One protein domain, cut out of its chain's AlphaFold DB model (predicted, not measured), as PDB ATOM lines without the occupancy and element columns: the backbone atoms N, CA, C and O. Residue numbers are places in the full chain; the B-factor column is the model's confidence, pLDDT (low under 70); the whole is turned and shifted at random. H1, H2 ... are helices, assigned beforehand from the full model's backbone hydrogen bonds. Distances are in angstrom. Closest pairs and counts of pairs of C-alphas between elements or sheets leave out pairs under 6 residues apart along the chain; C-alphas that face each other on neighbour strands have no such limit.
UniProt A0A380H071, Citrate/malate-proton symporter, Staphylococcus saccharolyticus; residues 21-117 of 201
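Overview. This is residues 21 to 117 of the 201 residues of the protein "Citrate/malate-proton symporter" of Staphylococcus saccharolyticus (UniProt A0A380H071). A long helix, H2, runs through the middle, and H4 folds back from its far end to make a V with it, with the short helix H3 at the point of the V and H5 across its open end. H1 crosses H2 near the middle of both, and a loop of residues 21 to 29 comes before it. The printed part has 97 residues with five named helices in the order H1, H2, H3, H4, H5 and no named strand, and its class is all helix. It is compact, with a radius of gyration of the C-alphas of 14.2 A, and it is rounded, with spans of 36 by 29 by 26 A.

Arrangement. From the first printed residue, Trp 21, the backbone reaches H1, residues 30 to 46, and then H2, residues 53 to 73, the hub, which touches the four other helices. H1 and H2 touch with residues 36 to 40 of H1 and residues 59 to 63 of H2 alone. Their closest C-alphas, those of Met 36 and Ile 62, are 6.6 A apart, and the two run opposite ways at a steep tilt of 53 degrees. H3, residues 75 to 80, and H2 touch only at the corner by their link, and only just, with 3 pairs of C-alphas within 8 A; the closest are those of Asn 72 and Lys 78, 5.8 A apart. H4, residues 84 to 97, touches residues 64 to 72 of H2 alone, with 17 pairs of C-alphas within 8 A. The closest of these, those of Gly 71 and Gly 84, are 4.0 A apart, and the two helices run opposite ways at a steep tilt of 61 degrees. H3 and H4 also touch only at the corner, and only just, with 3 pairs within 8 A; the C-alphas of Lys 78 and Gly 84 are closest, 6.6 A apart. H5, residues 103 to 114, touches residues 53 to 60 of H2 alone, about perpendicular at 81 degrees, and the closest C-alphas, those of Ala 56 and Thr 109, are 5.3 A apart. H4 and H5 are close but not clearly touching, with the closest C-alphas, those of Ala 96 and Val 106, 7.0 A apart. H1 and H5 are also close but not clearly touching, 7.6 A between the closest C-alphas, those of Met 44 and Val 105. H1 is apart from H3 and H4, and H3 is apart from H5. The helix packing is mostly crossed: of 3 touching pairs with a tilt, 0 are at a shallow tilt. In H1, H2, H4 and H5 every O i to N i+4 pair is within hydrogen-bond range; in H3 it is 1 of 2.

Along the chain. H1 begins at C-alpha 30, at (104.535, 64.554, 57.506), and measures 24.5 A from first to last C-alpha. H2, the longest helix with 21 residues, measures 30.4 A and ends at C-alpha 73, at (118.423, 68.653, 57.686). H3 has 6 residues. H4 measures 19.6 A, and H5 measures 16.3 A and ends at C-alpha 114, at (106.640, 91.051, 75.522).

Size, cuts and confidence. The two C-alphas farthest apart, those of Asn 22 and Asn 115, are 41.7 A apart. The printed part has no cut. The links from H2 to H3, H3 to H4 and H4 to H5 are tight, and the link from H1 to H2 is short, with 6 residues. The mean pLDDT of the printed part is 73.3; residues 21 to 39, 41 to 51 and 75 to 80 are under 70.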
ATOM      1  N   TRP A  21     106.966  58.229  52.862       45.34
ATOM      2  CA  TRP A  21     106.316  58.248  54.175       45.34
ATOM      3  C   TRP A  21     107.286  57.976  55.330       45.34
ATOM      4  O   TRP A  21     107.044  58.391  56.457       45.34
ATOM      5  N   ASN A  22     108.396  57.301  55.039       41.94
ATOM      6  CA  ASN A  22     109.384  56.812  55.996       41.94
ATOM      7  C   ASN A  22     110.726  57.543  55.830       41.94
ATOM      8  O   ASN A  22     111.807  56.975  55.979       41.94
ATOM      9  N   ILE A  23     110.660  58.831  55.485       43.50
ATOM     10  CA  ILE A  23     111.718  59.753  55.879       43.50
ATOM     11  C   ILE A  23     111.280  60.293  57.232       43.50
ATOM     12  O   ILE A  23     110.543  61.275  57.298       43.50
ATOM     13  N   ASP A  24     111.720  59.610  58.289       41.75
ATOM     14  CA  ASP A  24     111.545  60.020  59.677       41.75
ATOM     15  C   ASP A  24     112.114  61.422  59.889       41.75
ATOM     16  O   ASP A  24     113.285  61.659  60.197       41.75
ATOM     17  N   VAL A  25     111.221  62.386  59.738       44.78
ATOM     18  CA  VAL A  25     111.287  63.656  60.426       44.78
ATOM     19  C   VAL A  25     110.865  63.345  61.837       44.78
ATOM     20  O   VAL A  25     109.674  63.349  62.130       44.78
ATOM     21  N   LYS A  26     111.821  62.962  62.678       48.78
ATOM     22  CA  LYS A  26     111.572  62.691  64.091       48.78
ATOM     23  C   LYS A  26     110.847  63.884  64.721       48.78
ATOM     24  O   LYS A  26     111.502  64.861  65.054       48.78
ATOM     25  N   GLU A  27     109.513  63.814  64.748       49.66
ATOM     26  CA  GLU A  27     108.593  64.116  65.857       49.66
ATOM     27  C   GLU A  27     107.131  64.349  65.412       49.66
ATOM     28  O   GLU A  27     106.243  64.223  66.250       49.66
ATOM     29  N   ILE A  28     106.813  64.592  64.125       50.91
ATOM     30  CA  ILE A  28     105.417  64.765  63.645       50.91
ATOM     31  C   ILE A  28     105.194  64.082  62.280       50.91
ATOM     32  O   ILE A  28     105.992  64.247  61.360       50.91
ATOM     33  N   TYR A  29     104.066  63.370  62.121       52.00
ATOM     34  CA  TYR A  29     103.611  62.806  60.838       52.00
ATOM     35  C   TYR A  29     103.583  63.888  59.738       52.00
ATOM     36  O   TYR A  29     102.780  64.825  59.787       52.00
ATOM     37  N   LEU A  30     104.409  63.703  58.701       54.78
ATOM     38  CA  LEU A  30     104.535  64.554  57.506       54.78
ATOM     39  C   LEU A  30     103.200  65.101  56.931       54.78
ATOM     40  O   LEU A  30     103.148  66.286  56.597       54.78
ATOM     41  N   PRO A  31     102.098  64.323  56.832       55.00
ATOM     42  CA  PRO A  31     100.824  64.839  56.308       55.00
ATOM     43  C   PRO A  31     100.103  65.829  57.239       55.00
ATOM     44  O   PRO A  31      99.499  66.783  56.754       55.00
ATOM     45  N   ILE A  32     100.182  65.651  58.563       60.25
ATOM     46  CA  ILE A  32      99.589  66.582  59.545       60.25
ATOM     47  C   ILE A  32     100.368  67.898  59.531       60.25
ATOM     48  O   ILE A  32      99.799  68.987  59.592       60.25
ATOM     49  N   TYR A  33     101.682  67.790  59.366       63.91
ATOM     50  CA  TYR A  33     102.593  68.915  59.291       63.91
ATOM     51  C   TYR A  33     102.362  69.798  58.049       63.91
ATOM     52  O   TYR A  33     102.301  71.025  58.146       63.91
ATOM     53  N   ILE A  34     102.135  69.176  56.887       65.75
ATOM     54  CA  ILE A  34     101.747  69.876  55.653       65.75
ATOM     55  C   ILE A  34     100.385  70.568  55.820       65.75
ATOM     56  O   ILE A  34     100.238  71.717  55.404       65.75
ATOM     57  N   GLY A  35      99.417  69.925  56.484       63.81
ATOM     58  CA  GLY A  35      98.127  70.543  56.815       63.81
ATOM     59  C   GLY A  35      98.274  71.820  57.650       63.81
ATOM     60  O   GLY A  35      97.667  72.840  57.333       63.81
ATOM     61  N   MET A  36      99.148  71.805  58.659       65.69
ATOM     62  CA  MET A  36      99.420  72.967  59.516       65.69
ATOM     63  C   MET A  36     100.132  74.108  58.772       65.69
ATOM     64  O   MET A  36      99.810  75.276  58.989       65.69
ATOM     65  N   ILE A  37     101.047  73.799  57.844       69.44
ATOM     66  CA  ILE A  37     101.677  74.807  56.972       69.44
ATOM     67  C   ILE A  37     100.653  75.455  56.038       69.44
ATOM     68  O   ILE A  37     100.678  76.669  55.855       69.44
ATOM     69  N   ILE A  38      99.746  74.668  55.453       68.00
ATOM     70  CA  ILE A  38      98.697  75.193  54.568       68.00
ATOM     71  C   ILE A  38      97.789  76.154  55.339       68.00
ATOM     72  O   ILE A  38      97.473  77.232  54.840       68.00
ATOM     73  N   VAL A  39      97.431  75.805  56.578       68.31
ATOM     74  CA  VAL A  39      96.673  76.687  57.474       68.31
ATOM     75  C   VAL A  39      97.458  77.964  57.788       68.31
ATOM     76  O   VAL A  39      96.891  79.051  57.720       68.31
ATOM     77  N   LEU A  40      98.767  77.875  58.046       70.31
ATOM     78  CA  LEU A  40      99.618  79.045  58.283       70.31
ATOM     79  C   LEU A  40      99.662  79.984  57.063       70.31
ATOM     80  O   LEU A  40      99.515  81.195  57.212       70.31
ATOM     81  N   ILE A  41      99.819  79.433  55.857       69.81
ATOM     82  CA  ILE A  41      99.821  80.196  54.599       69.81
ATOM     83  C   ILE A  41      98.447  80.827  54.346       69.81
ATOM     84  O   ILE A  41      98.378  81.995  53.971       69.81
ATOM     85  N   ALA A  42      97.356  80.101  54.605       64.31
ATOM     86  CA  ALA A  42      95.999  80.626  54.479       64.31
ATOM     87  C   ALA A  42      95.749  81.799  55.441       64.31
ATOM     88  O   ALA A  42      95.192  82.821  55.046       64.31
ATOM     89  N   ILE A  43      96.216  81.693  56.686       66.06
ATOM     90  CA  ILE A  43      96.102  82.752  57.696       66.06
ATOM     91  C   ILE A  43      96.960  83.972  57.318       66.06
ATOM     92  O   ILE A  43      96.497  85.107  57.446       66.06
ATOM     93  N   MET A  44      98.172  83.757  56.794       66.19
ATOM     94  CA  MET A  44      99.012  84.836  56.262       66.19
ATOM     95  C   MET A  44      98.367  85.528  55.048       66.19
ATOM     96  O   MET A  44      98.450  86.749  54.944       66.19
ATOM     97  N   ALA A  45      97.680  84.782  54.177       61.94
ATOM     98  CA  ALA A  45      96.995  85.318  52.997       61.94
ATOM     99  C   ALA A  45      95.703  86.085  53.333       61.94
ATOM    100  O   ALA A  45      95.360  87.047  52.651       61.94
ATOM    101  N   ILE A  46      94.988  85.686  54.391       61.53
ATOM    102  CA  ILE A  46      93.738  86.330  54.823       61.53
ATOM    103  C   ILE A  46      94.002  87.674  55.523       61.53
ATOM    104  O   ILE A  46      93.094  88.499  55.623       61.53
ATOM    105  N   GLY A  47      95.222  87.923  56.017       60.69
ATOM    106  CA  GLY A  47      95.644  89.202  56.610       60.69
ATOM    107  C   GLY A  47      94.916  89.605  57.904       60.69
ATOM    108  O   GLY A  47      95.353  90.524  58.596       60.69
ATOM    109  N   LYS A  48      93.835  88.906  58.266       56.12
ATOM    110  CA  LYS A  48      93.053  89.075  59.489       56.12
ATOM    111  C   LYS A  48      93.478  88.050  60.525       56.12
ATOM    112  O   LYS A  48      92.783  87.065  60.761       56.12
ATOM    113  N   LEU A  49      94.625  88.295  61.151       58.38
ATOM    114  CA  LEU A  49      94.954  87.605  62.388       58.38
ATOM    115  C   LEU A  49      94.348  88.393  63.549       58.38
ATOM    116  O   LEU A  49      94.747  89.538  63.766       58.38
ATOM    117  N   PRO A  50      93.389  87.823  64.294       60.44
ATOM    118  CA  PRO A  50      92.968  88.433  65.540       60.44
ATOM    119  C   PRO A  50      94.145  88.383  66.523       60.44
ATOM    120  O   PRO A  50      94.813  87.352  66.646       60.44
ATOM    121  N   HIS A  51      94.388  89.491  67.227       66.12
ATOM    122  CA  HIS A  51      95.409  89.608  68.272       66.12
ATOM    123  C   HIS A  51      95.001  88.783  69.501       66.12
ATOM    124  O   HIS A  51      94.577  89.308  70.524       66.12
ATOM    125  N   THR A  52      95.068  87.461  69.371       76.56
ATOM    126  CA  THR A  52      94.724  86.507  70.423       76.56
ATOM    127  C   THR A  52      95.920  85.627  70.736       76.56
ATOM    128  O   THR A  52      96.692  85.247  69.851       76.56
ATOM    129  N   ILE A  53      96.035  85.264  72.014       80.69
ATOM    130  CA  ILE A  53      97.070  84.369  72.545       80.69
ATOM    131  C   ILE A  53      97.133  83.058  71.746       80.69
ATOM    132  O   ILE A  53      98.206  82.608  71.354       80.69
ATOM    133  N   VAL A  54      95.972  82.475  71.435       81.81
ATOM    134  CA  VAL A  54      95.865  81.190  70.727       81.81
ATOM    135  C   VAL A  54      96.441  81.269  69.310       81.81
ATOM    136  O   VAL A  54      97.169  80.366  68.889       81.81
ATOM    137  N   CYS A  55      96.164  82.353  68.578       78.25
ATOM    138  CA  CYS A  55      96.721  82.557  67.243       78.25
ATOM    139  C   CYS A  55      98.240  82.768  67.288       78.25
ATOM    140  O   CYS A  55      98.952  82.158  66.493       78.25
ATOM    141  N   ALA A  56      98.743  83.571  68.232       81.44
ATOM    142  CA  ALA A  56     100.177  83.833  68.367       81.44
ATOM    143  C   ALA A  56     100.976  82.558  68.694       81.44
ATOM    144  O   ALA A  56     101.989  82.289  68.047       81.44
ATOM    145  N   ILE A  57     100.488  81.734  69.629       83.62
ATOM    146  CA  ILE A  57     101.111  80.446  69.981       83.62
ATOM    147  C   ILE A  57     101.090  79.490  68.787       83.62
ATOM    148  O   ILE A  57     102.102  78.866  68.480       83.62
ATOM    149  N   SER A  58      99.958  79.395  68.085       81.12
ATOM    150  CA  SER A  58      99.821  78.493  66.938       81.12
ATOM    151  C   SER A  58     100.802  78.851  65.818       81.12
ATOM    152  O   SER A  58     101.466  77.970  65.276       81.12
ATOM    153  N   VAL A  59     100.965  80.144  65.516       82.06
ATOM    154  CA  VAL A  59     101.964  80.624  64.546       82.06
ATOM    155  C   VAL A  59     103.384  80.290  65.009       82.06
ATOM    156  O   VAL A  59     104.150  79.728  64.227       82.06
ATOM    157  N   LEU A  60     103.729  80.595  66.265       84.56
ATOM    158  CA  LEU A  60     105.060  80.341  66.827       84.56
ATOM    159  C   LEU A  60     105.438  78.855  66.797       84.56
ATOM    160  O   LEU A  60     106.554  78.521  66.406       84.56
ATOM    161  N   VAL A  61     104.515  77.962  67.161       84.62
ATOM    162  CA  VAL A  61     104.754  76.511  67.185       84.62
ATOM    163  C   VAL A  61     104.871  75.943  65.770       84.62
ATOM    164  O   VAL A  61     105.812  75.204  65.489       84.62
ATOM    165  N   ILE A  62     103.956  76.297  64.860       82.31
ATOM    166  CA  ILE A  62     103.957  75.760  63.487       82.31
ATOM    167  C   ILE A  62     105.179  76.257  62.716       82.31
ATOM    168  O   ILE A  62     105.912  75.456  62.132       82.31
ATOM    169  N   LEU A  63     105.418  77.571  62.726       83.06
ATOM    170  CA  LEU A  63     106.556  78.165  62.033       83.06
ATOM    171  C   LEU A  63     107.873  77.737  62.695       83.06
ATOM    172  O   LEU A  63     108.801  77.332  62.000       83.06
ATOM    173  N   GLY A  64     107.950  77.743  64.027       83.38
ATOM    174  CA  GLY A  64     109.137  77.301  64.759       83.38
ATOM    175  C   GLY A  64     109.512  75.856  64.439       83.38
ATOM    176  O   GLY A  64     110.667  75.577  64.115       83.38
ATOM    177  N   ASN A  65     108.535  74.946  64.422       81.69
ATOM    178  CA  ASN A  65     108.776  73.550  64.069       81.69
ATOM    179  C   ASN A  65     109.211  73.382  62.601       81.69
ATOM    180  O   ASN A  65     110.067  72.545  62.304       81.69
ATOM    181  N   PHE A  66     108.698  74.215  61.686       82.62
ATOM    182  CA  PHE A  66     109.129  74.216  60.281       82.62
ATOM    183  C   PHE A  66     110.597  74.518  60.118       82.62
ATOM    184  O   PHE A  66     111.345  73.777  59.473       82.62
ATOM    185  N   LEU A  67     110.987  75.633  60.716       83.56
ATOM    186  CA  LEU A  67     112.331  76.151  60.646       83.56
ATOM    187  C   LEU A  67     113.279  75.198  61.378       83.56
ATOM    188  O   LEU A  67     114.356  74.901  60.866       83.56
ATOM    189  N   HIS A  68     112.857  74.637  62.515       83.44
ATOM    190  CA  HIS A  68     113.633  73.650  63.258       83.44
ATOM    191  C   HIS A  68     113.904  72.382  62.438       83.44
ATOM    192  O   HIS A  68     115.046  71.920  62.360       83.44
ATOM    193  N   TYR A  69     112.883  71.845  61.769       79.62
ATOM    194  CA  TYR A  69     113.042  70.694  60.889       79.62
ATOM    195  C   TYR A  69     113.991  70.982  59.722       79.62
ATOM    196  O   TYR A  69     114.894  70.186  59.441       79.62
ATOM    197  N   LEU A  70     113.811  72.129  59.062       79.19
ATOM    198  CA  LEU A  70     114.645  72.522  57.932       79.19
ATOM    199  C   LEU A  70     116.109  72.705  58.363       79.19
ATOM    200  O   LEU A  70     117.014  72.214  57.689       79.19
ATOM    201  N   GLY A  71     116.338  73.312  59.530       74.06
ATOM    202  CA  GLY A  71     117.669  73.482  60.107       74.06
ATOM    203  C   GLY A  71     118.335  72.164  60.512       74.06
ATOM    204  O   GLY A  71     119.534  71.995  60.306       74.06
ATOM    205  N   ASN A  72     117.570  71.179  60.996       73.88
ATOM    206  CA  ASN A  72     118.101  69.857  61.347       73.88
ATOM    207  C   ASN A  72     118.494  68.999  60.133       73.88
ATOM    208  O   ASN A  72     119.275  68.056  60.295       73.88
ATOM    209  N   LYS A  73     117.991  69.310  58.930       74.00
ATOM    210  CA  LYS A  73     118.423  68.653  57.686       74.00
ATOM    211  C   LYS A  73     119.732  69.192  57.124       74.00
ATOM    212  O   LYS A  73     120.348  68.490  56.329       74.00
ATOM    213  N   ILE A  74     120.150  70.401  57.496       73.69
ATOM    214  CA  ILE A  74     121.363  71.021  56.956       73.69
ATOM    215  C   ILE A  74     122.549  70.629  57.860       73.69
ATOM    216  O   ILE A  74     122.692  71.169  58.960       73.69
ATOM    217  N   PRO A  75     123.422  69.694  57.431       58.47
ATOM    218  CA  PRO A  75     124.412  69.060  58.311       58.47
ATOM    219  C   PRO A  75     125.487  70.026  58.831       58.47
ATOM    220  O   PRO A  75     126.031  69.811  59.910       58.47
ATOM    221  N   ILE A  76     125.767  71.111  58.104       67.44
ATOM    222  CA  ILE A  76     126.777  72.119  58.468       67.44
ATOM    223  C   ILE A  76     126.325  72.952  59.676       67.44
ATOM    224  O   ILE A  76     127.083  73.168  60.618       67.44
ATOM    225  N   ILE A  77     125.061  73.374  59.673       64.94
ATOM    226  CA  ILE A  77     124.470  74.221  60.719       64.94
ATOM    227  C   ILE A  77     124.191  73.383  61.968       64.94
ATOM    228  O   ILE A  77     124.373  73.840  63.098       64.94
ATOM    229  N   LYS A  78     123.833  72.111  61.767       60.03
ATOM    230  CA  LYS A  78     123.559  71.188  62.859       60.03
ATOM    231  C   LYS A  78     124.768  70.926  63.756       60.03
ATOM    232  O   LYS A  78     124.612  70.910  64.971       60.03
ATOM    233  N   SER A  79     125.943  70.741  63.164       65.81
ATOM    234  CA  SER A  79     127.125  70.288  63.906       65.81
ATOM    235  C   SER A  79     127.936  71.415  64.549       65.81
ATOM    236  O   SER A  79     128.593  71.166  65.552       65.81
ATOM    237  N   TYR A  80     127.885  72.641  64.012       68.25
ATOM    238  CA  TYR A  80     128.712  73.754  64.505       68.25
ATOM    239  C   TYR A  80     127.931  74.871  65.194       68.25
ATOM    240  O   TYR A  80     128.479  75.542  66.060       68.25
ATOM    241  N   LEU A  81     126.668  75.085  64.818       73.69
ATOM    242  CA  LEU A  81     125.912  76.263  65.247       73.69
ATOM    243  C   LEU A  81     124.784  75.933  66.223       73.69
ATOM    244  O   LEU A  81     124.096  76.844  66.649       73.69
ATOM    245  N   GLY A  82     124.597  74.666  66.609       71.31
ATOM    246  CA  GLY A  82     123.586  74.280  67.600       71.31
ATOM    247  C   GLY A  82     122.266  73.759  67.022       71.31
ATOM    248  O   GLY A  82     121.260  73.762  67.725       71.31
ATOM    249  N   GLY A  83     122.241  73.269  65.776       82.31
ATOM    250  CA  GLY A  83     121.054  72.570  65.263       82.31
ATOM    251  C   GLY A  83     119.992  73.471  64.640       82.31
ATOM    252  O   GLY A  83     120.232  74.609  64.232       82.31
ATOM    253  N   GLY A  84     118.777  72.929  64.580       79.81
ATOM    254  CA  GLY A  84     117.595  73.623  64.083       79.81
ATOM    255  C   GLY A  84     117.153  74.818  64.933       79.81
ATOM    256  O   GLY A  84     116.467  75.688  64.410       79.81
ATOM    257  N   SER A  85     117.543  74.910  66.211       84.62
ATOM    258  CA  SER A  85     117.175  76.034  67.092       84.62
ATOM    259  C   SER A  85     117.844  77.343  66.664       84.62
ATOM    260  O   SER A  85     117.164  78.348  66.471       84.62
ATOM    261  N   VAL A  86     119.156  77.324  66.427       86.88
ATOM    262  CA  VAL A  86     119.895  78.510  65.969       86.88
ATOM    263  C   VAL A  86     119.511  78.883  64.541       86.88
ATOM    264  O   VAL A  86     119.312  80.063  64.253       86.88
ATOM    265  N   PHE A  87     119.286  77.892  63.673       86.62
ATOM    266  CA  PHE A  87     118.727  78.146  62.345       86.62
ATOM    267  C   PHE A  87     117.376  78.865  62.425       86.62
ATOM    268  O   PHE A  87     117.171  79.850  61.719       86.62
ATOM    269  N   CYS A  88     116.483  78.423  63.319       87.69
ATOM    270  CA  CYS A  88     115.181  79.044  63.528       87.69
ATOM    271  C   CYS A  88     115.294  80.513  63.953       87.69
ATOM    272  O   CYS A  88     114.554  81.345  63.432       87.69
ATOM    273  N   ILE A  89     116.231  80.861  64.839       89.19
ATOM    274  CA  ILE A  89     116.432  82.249  65.287       89.19
ATOM    275  C   ILE A  89     116.892  83.136  64.123       89.19
ATOM    276  O   ILE A  89     116.270  84.162  63.851       89.19
ATOM    277  N   PHE A  90     117.930  82.731  63.388       88.94
ATOM    278  CA  PHE A  90     118.457  83.545  62.287       88.94
ATOM    279  C   PHE A  90     117.470  83.685  61.131       88.94
ATOM    280  O   PHE A  90     117.278  84.785  60.615       88.94
ATOM    281  N   ILE A  91     116.823  82.590  60.726       88.88
ATOM    282  CA  ILE A  91     115.912  82.620  59.585       88.88
ATOM    283  C   ILE A  91     114.613  83.357  59.929       88.88
ATOM    284  O   ILE A  91     114.114  84.085  59.081       88.88
ATOM    285  N   SER A  92     114.092  83.249  61.160       86.25
ATOM    286  CA  SER A  92     112.912  84.018  61.588       86.25
ATOM    287  C   SER A  92     113.206  85.518  61.666       86.25
ATOM    288  O   SER A  92     112.400  86.314  61.186       86.25
ATOM    289  N   ALA A  93     114.384  85.911  62.163       88.31
ATOM    290  CA  ALA A  93     114.834  87.301  62.143       88.31
ATOM    291  C   ALA A  93     115.006  87.828  60.708       88.31
ATOM    292  O   ALA A  93     114.566  88.937  60.395       88.31
ATOM    293  N   PHE A  94     115.581  87.019  59.813       88.81
ATOM    294  CA  PHE A  94     115.720  87.357  58.396       88.81
ATOM    295  C   PHE A  94     114.352  87.540  57.725       88.81
ATOM    296  O   PHE A  94     114.102  88.561  57.092       88.81
ATOM    297  N   LEU A  95     113.432  86.594  57.925       85.81
ATOM    298  CA  LEU A  95     112.074  86.639  57.385       85.81
ATOM    299  C   LEU A  95     111.270  87.847  57.901       85.81
ATOM    300  O   LEU A  95     110.505  88.438  57.135       85.81
ATOM    301  N   ALA A  96     111.456  88.228  59.169       85.75
ATOM    302  CA  ALA A  96     110.851  89.424  59.751       85.75
ATOM    303  C   ALA A  96     111.460  90.720  59.184       85.75
ATOM    304  O   ALA A  96     110.731  91.675  58.931       85.75
ATOM    305  N   THR A  97     112.773  90.745  58.931       85.19
ATOM    306  CA  THR A  97     113.481  91.924  58.396       85.19
ATOM    307  C   THR A  97     113.187  92.154  56.911       85.19
ATOM    308  O   THR A  97     113.016  93.292  56.489       85.19
ATOM    309  N   PHE A  98     113.074  91.084  56.115       84.50
ATOM    310  CA  PHE A  98     112.750  91.151  54.682       84.50
ATOM    311  C   PHE A  98     111.253  91.348  54.389       84.50
ATOM    312  O   PHE A  98     110.869  91.427  53.224       84.50
ATOM    313  N   GLY A  99     110.397  91.413  55.416       79.06
ATOM    314  CA  GLY A  99     108.956  91.632  55.247       79.06
ATOM    315  C   GLY A  99     108.212  90.467  54.585       79.06
ATOM    316  O   GLY A  99     107.111  90.656  54.074       79.06
ATOM    317  N   ILE A 100     108.796  89.263  54.588       77.19
ATOM    318  CA  ILE A 100     108.154  88.047  54.060       77.19
ATOM    319  C   ILE A 100     106.972  87.647  54.955       77.19
ATOM    320  O   ILE A 100     105.974  87.123  54.461       77.19
ATOM    321  N   LEU A 101     107.062  87.912  56.265       75.75
ATOM    322  CA  LEU A 101     105.914  87.789  57.162       75.75
ATOM    323  C   LEU A 101     105.056  89.064  57.148       75.75
ATOM    324  O   LEU A 101     105.603  90.162  57.274       75.75
ATOM    325  N   PRO A 102     103.713  88.935  57.103       77.62
ATOM    326  CA  PRO A 102     102.822  90.081  57.223       77.62
ATOM    327  C   PRO A 102     103.034  90.809  58.555       77.62
ATOM    328  O   PRO A 102     103.155  90.174  59.606       77.62
ATOM    329  N   ALA A 103     102.993  92.144  58.528       77.38
ATOM    330  CA  ALA A 103     103.222  92.986  59.708       77.38
ATOM    331  C   ALA A 103     102.294  92.641  60.887       77.38
ATOM    332  O   ALA A 103     102.729  92.653  62.036       77.38
ATOM    333  N   ASN A 104     101.049  92.241  60.602       77.75
ATOM    334  CA  ASN A 104     100.086  91.806  61.619       77.75
ATOM    335  C   ASN A 104     100.570  90.577  62.402       77.75
ATOM    336  O   ASN A 104     100.349  90.491  63.606       77.75
ATOM    337  N   VAL A 105     101.260  89.640  61.742       79.25
ATOM    338  CA  VAL A 105     101.801  88.437  62.392       79.25
ATOM    339  C   VAL A 105     102.959  88.817  63.308       79.25
ATOM    340  O   VAL A 105     102.983  88.417  64.467       79.25
ATOM    341  N   VAL A 106     103.884  89.642  62.813       81.94
ATOM    342  CA  VAL A 106     105.048  90.090  63.587       81.94
ATOM    343  C   VAL A 106     104.614  90.902  64.811       81.94
ATOM    344  O   VAL A 106     105.118  90.662  65.906       81.94
ATOM    345  N   ALA A 107     103.648  91.811  64.653       82.62
ATOM    346  CA  ALA A 107     103.099  92.603  65.751       82.62
ATOM    347  C   ALA A 107     102.388  91.723  66.791       82.62
ATOM    348  O   ALA A 107     102.710  91.803  67.974       82.62
ATOM    349  N   ALA A 108     101.500  90.820  66.357       82.94
ATOM    350  CA  ALA A 108     100.796  89.911  67.261       82.94
ATOM    351  C   ALA A 108     101.760  89.003  68.046       82.94
ATOM    352  O   ALA A 108     101.580  88.801  69.246       82.94
ATOM    353  N   THR A 109     102.807  88.486  67.398       83.50
ATOM    354  CA  THR A 109     103.835  87.679  68.065       83.50
ATOM    355  C   THR A 109     104.686  88.512  69.026       83.50
ATOM    356  O   THR A 109     104.987  88.048  70.126       83.50
ATOM    357  N   LYS A 110     105.047  89.749  68.661       84.44
ATOM    358  CA  LYS A 110     105.819  90.648  69.529       84.44
ATOM    359  C   LYS A 110     105.039  91.034  70.786       84.44
ATOM    360  O   LYS A 110     105.616  90.998  71.873       84.44
ATOM    361  N   ASP A 111     103.757  91.359  70.640       85.56
ATOM    362  CA  ASP A 111     102.875  91.678  71.766       85.56
ATOM    363  C   ASP A 111     102.645  90.466  72.659       85.56
ATOM    364  O   ASP A 111     102.658  90.582  73.882       85.56
ATOM    365  N   PHE A 112     102.503  89.282  72.071       85.06
ATOM    366  CA  PHE A 112     102.363  88.058  72.844       85.06
ATOM    367  C   PHE A 112     103.587  87.768  73.723       85.06
ATOM    368  O   PHE A 112     103.432  87.450  74.901       85.06
ATOM    369  N   VAL A 113     104.797  87.905  73.175       83.56
ATOM    370  CA  VAL A 113     106.032  87.607  73.916       83.56
ATOM    371  C   VAL A 113     106.344  88.678  74.963       83.56
ATOM    372  O   VAL A 113     106.713  88.320  76.076       83.56
ATOM    373  N   ASN A 114     106.191  89.966  74.637       81.75
ATOM    374  CA  ASN A 114     106.640  91.051  75.522       81.75
ATOM    375  C   ASN A 114     105.529  91.646  76.402       81.75
ATOM    376  O   ASN A 114     105.803  92.006  77.539       81.75
ATOM    377  N   ASN A 115     104.296  91.766  75.899       78.81
ATOM    378  CA  ASN A 115     103.228  92.518  76.571       78.81
ATOM    379  C   ASN A 115     102.202  91.620  77.279       78.81
ATOM    380  O   ASN A 115     101.583  92.047  78.248       78.81
ATOM    381  N   MET A 116     102.011  90.372  76.831       78.69
ATOM    382  CA  MET A 116     101.024  89.454  77.426       78.69
ATOM    383  C   MET A 116     101.559  88.604  78.594       78.69
ATOM    384  O   MET A 116     100.842  87.732  79.081       78.69
ATOM    385  N   GLY A 117     102.803  88.817  79.044       82.19
ATOM    386  CA  GLY A 117     103.385  88.098  80.190       82.19
ATOM    387  C   GLY A 117     103.690  86.613  79.938       82.19
ATOM    388  O   GLY A 117     103.979  85.868  80.874       82.19
TER     389      GLY A 117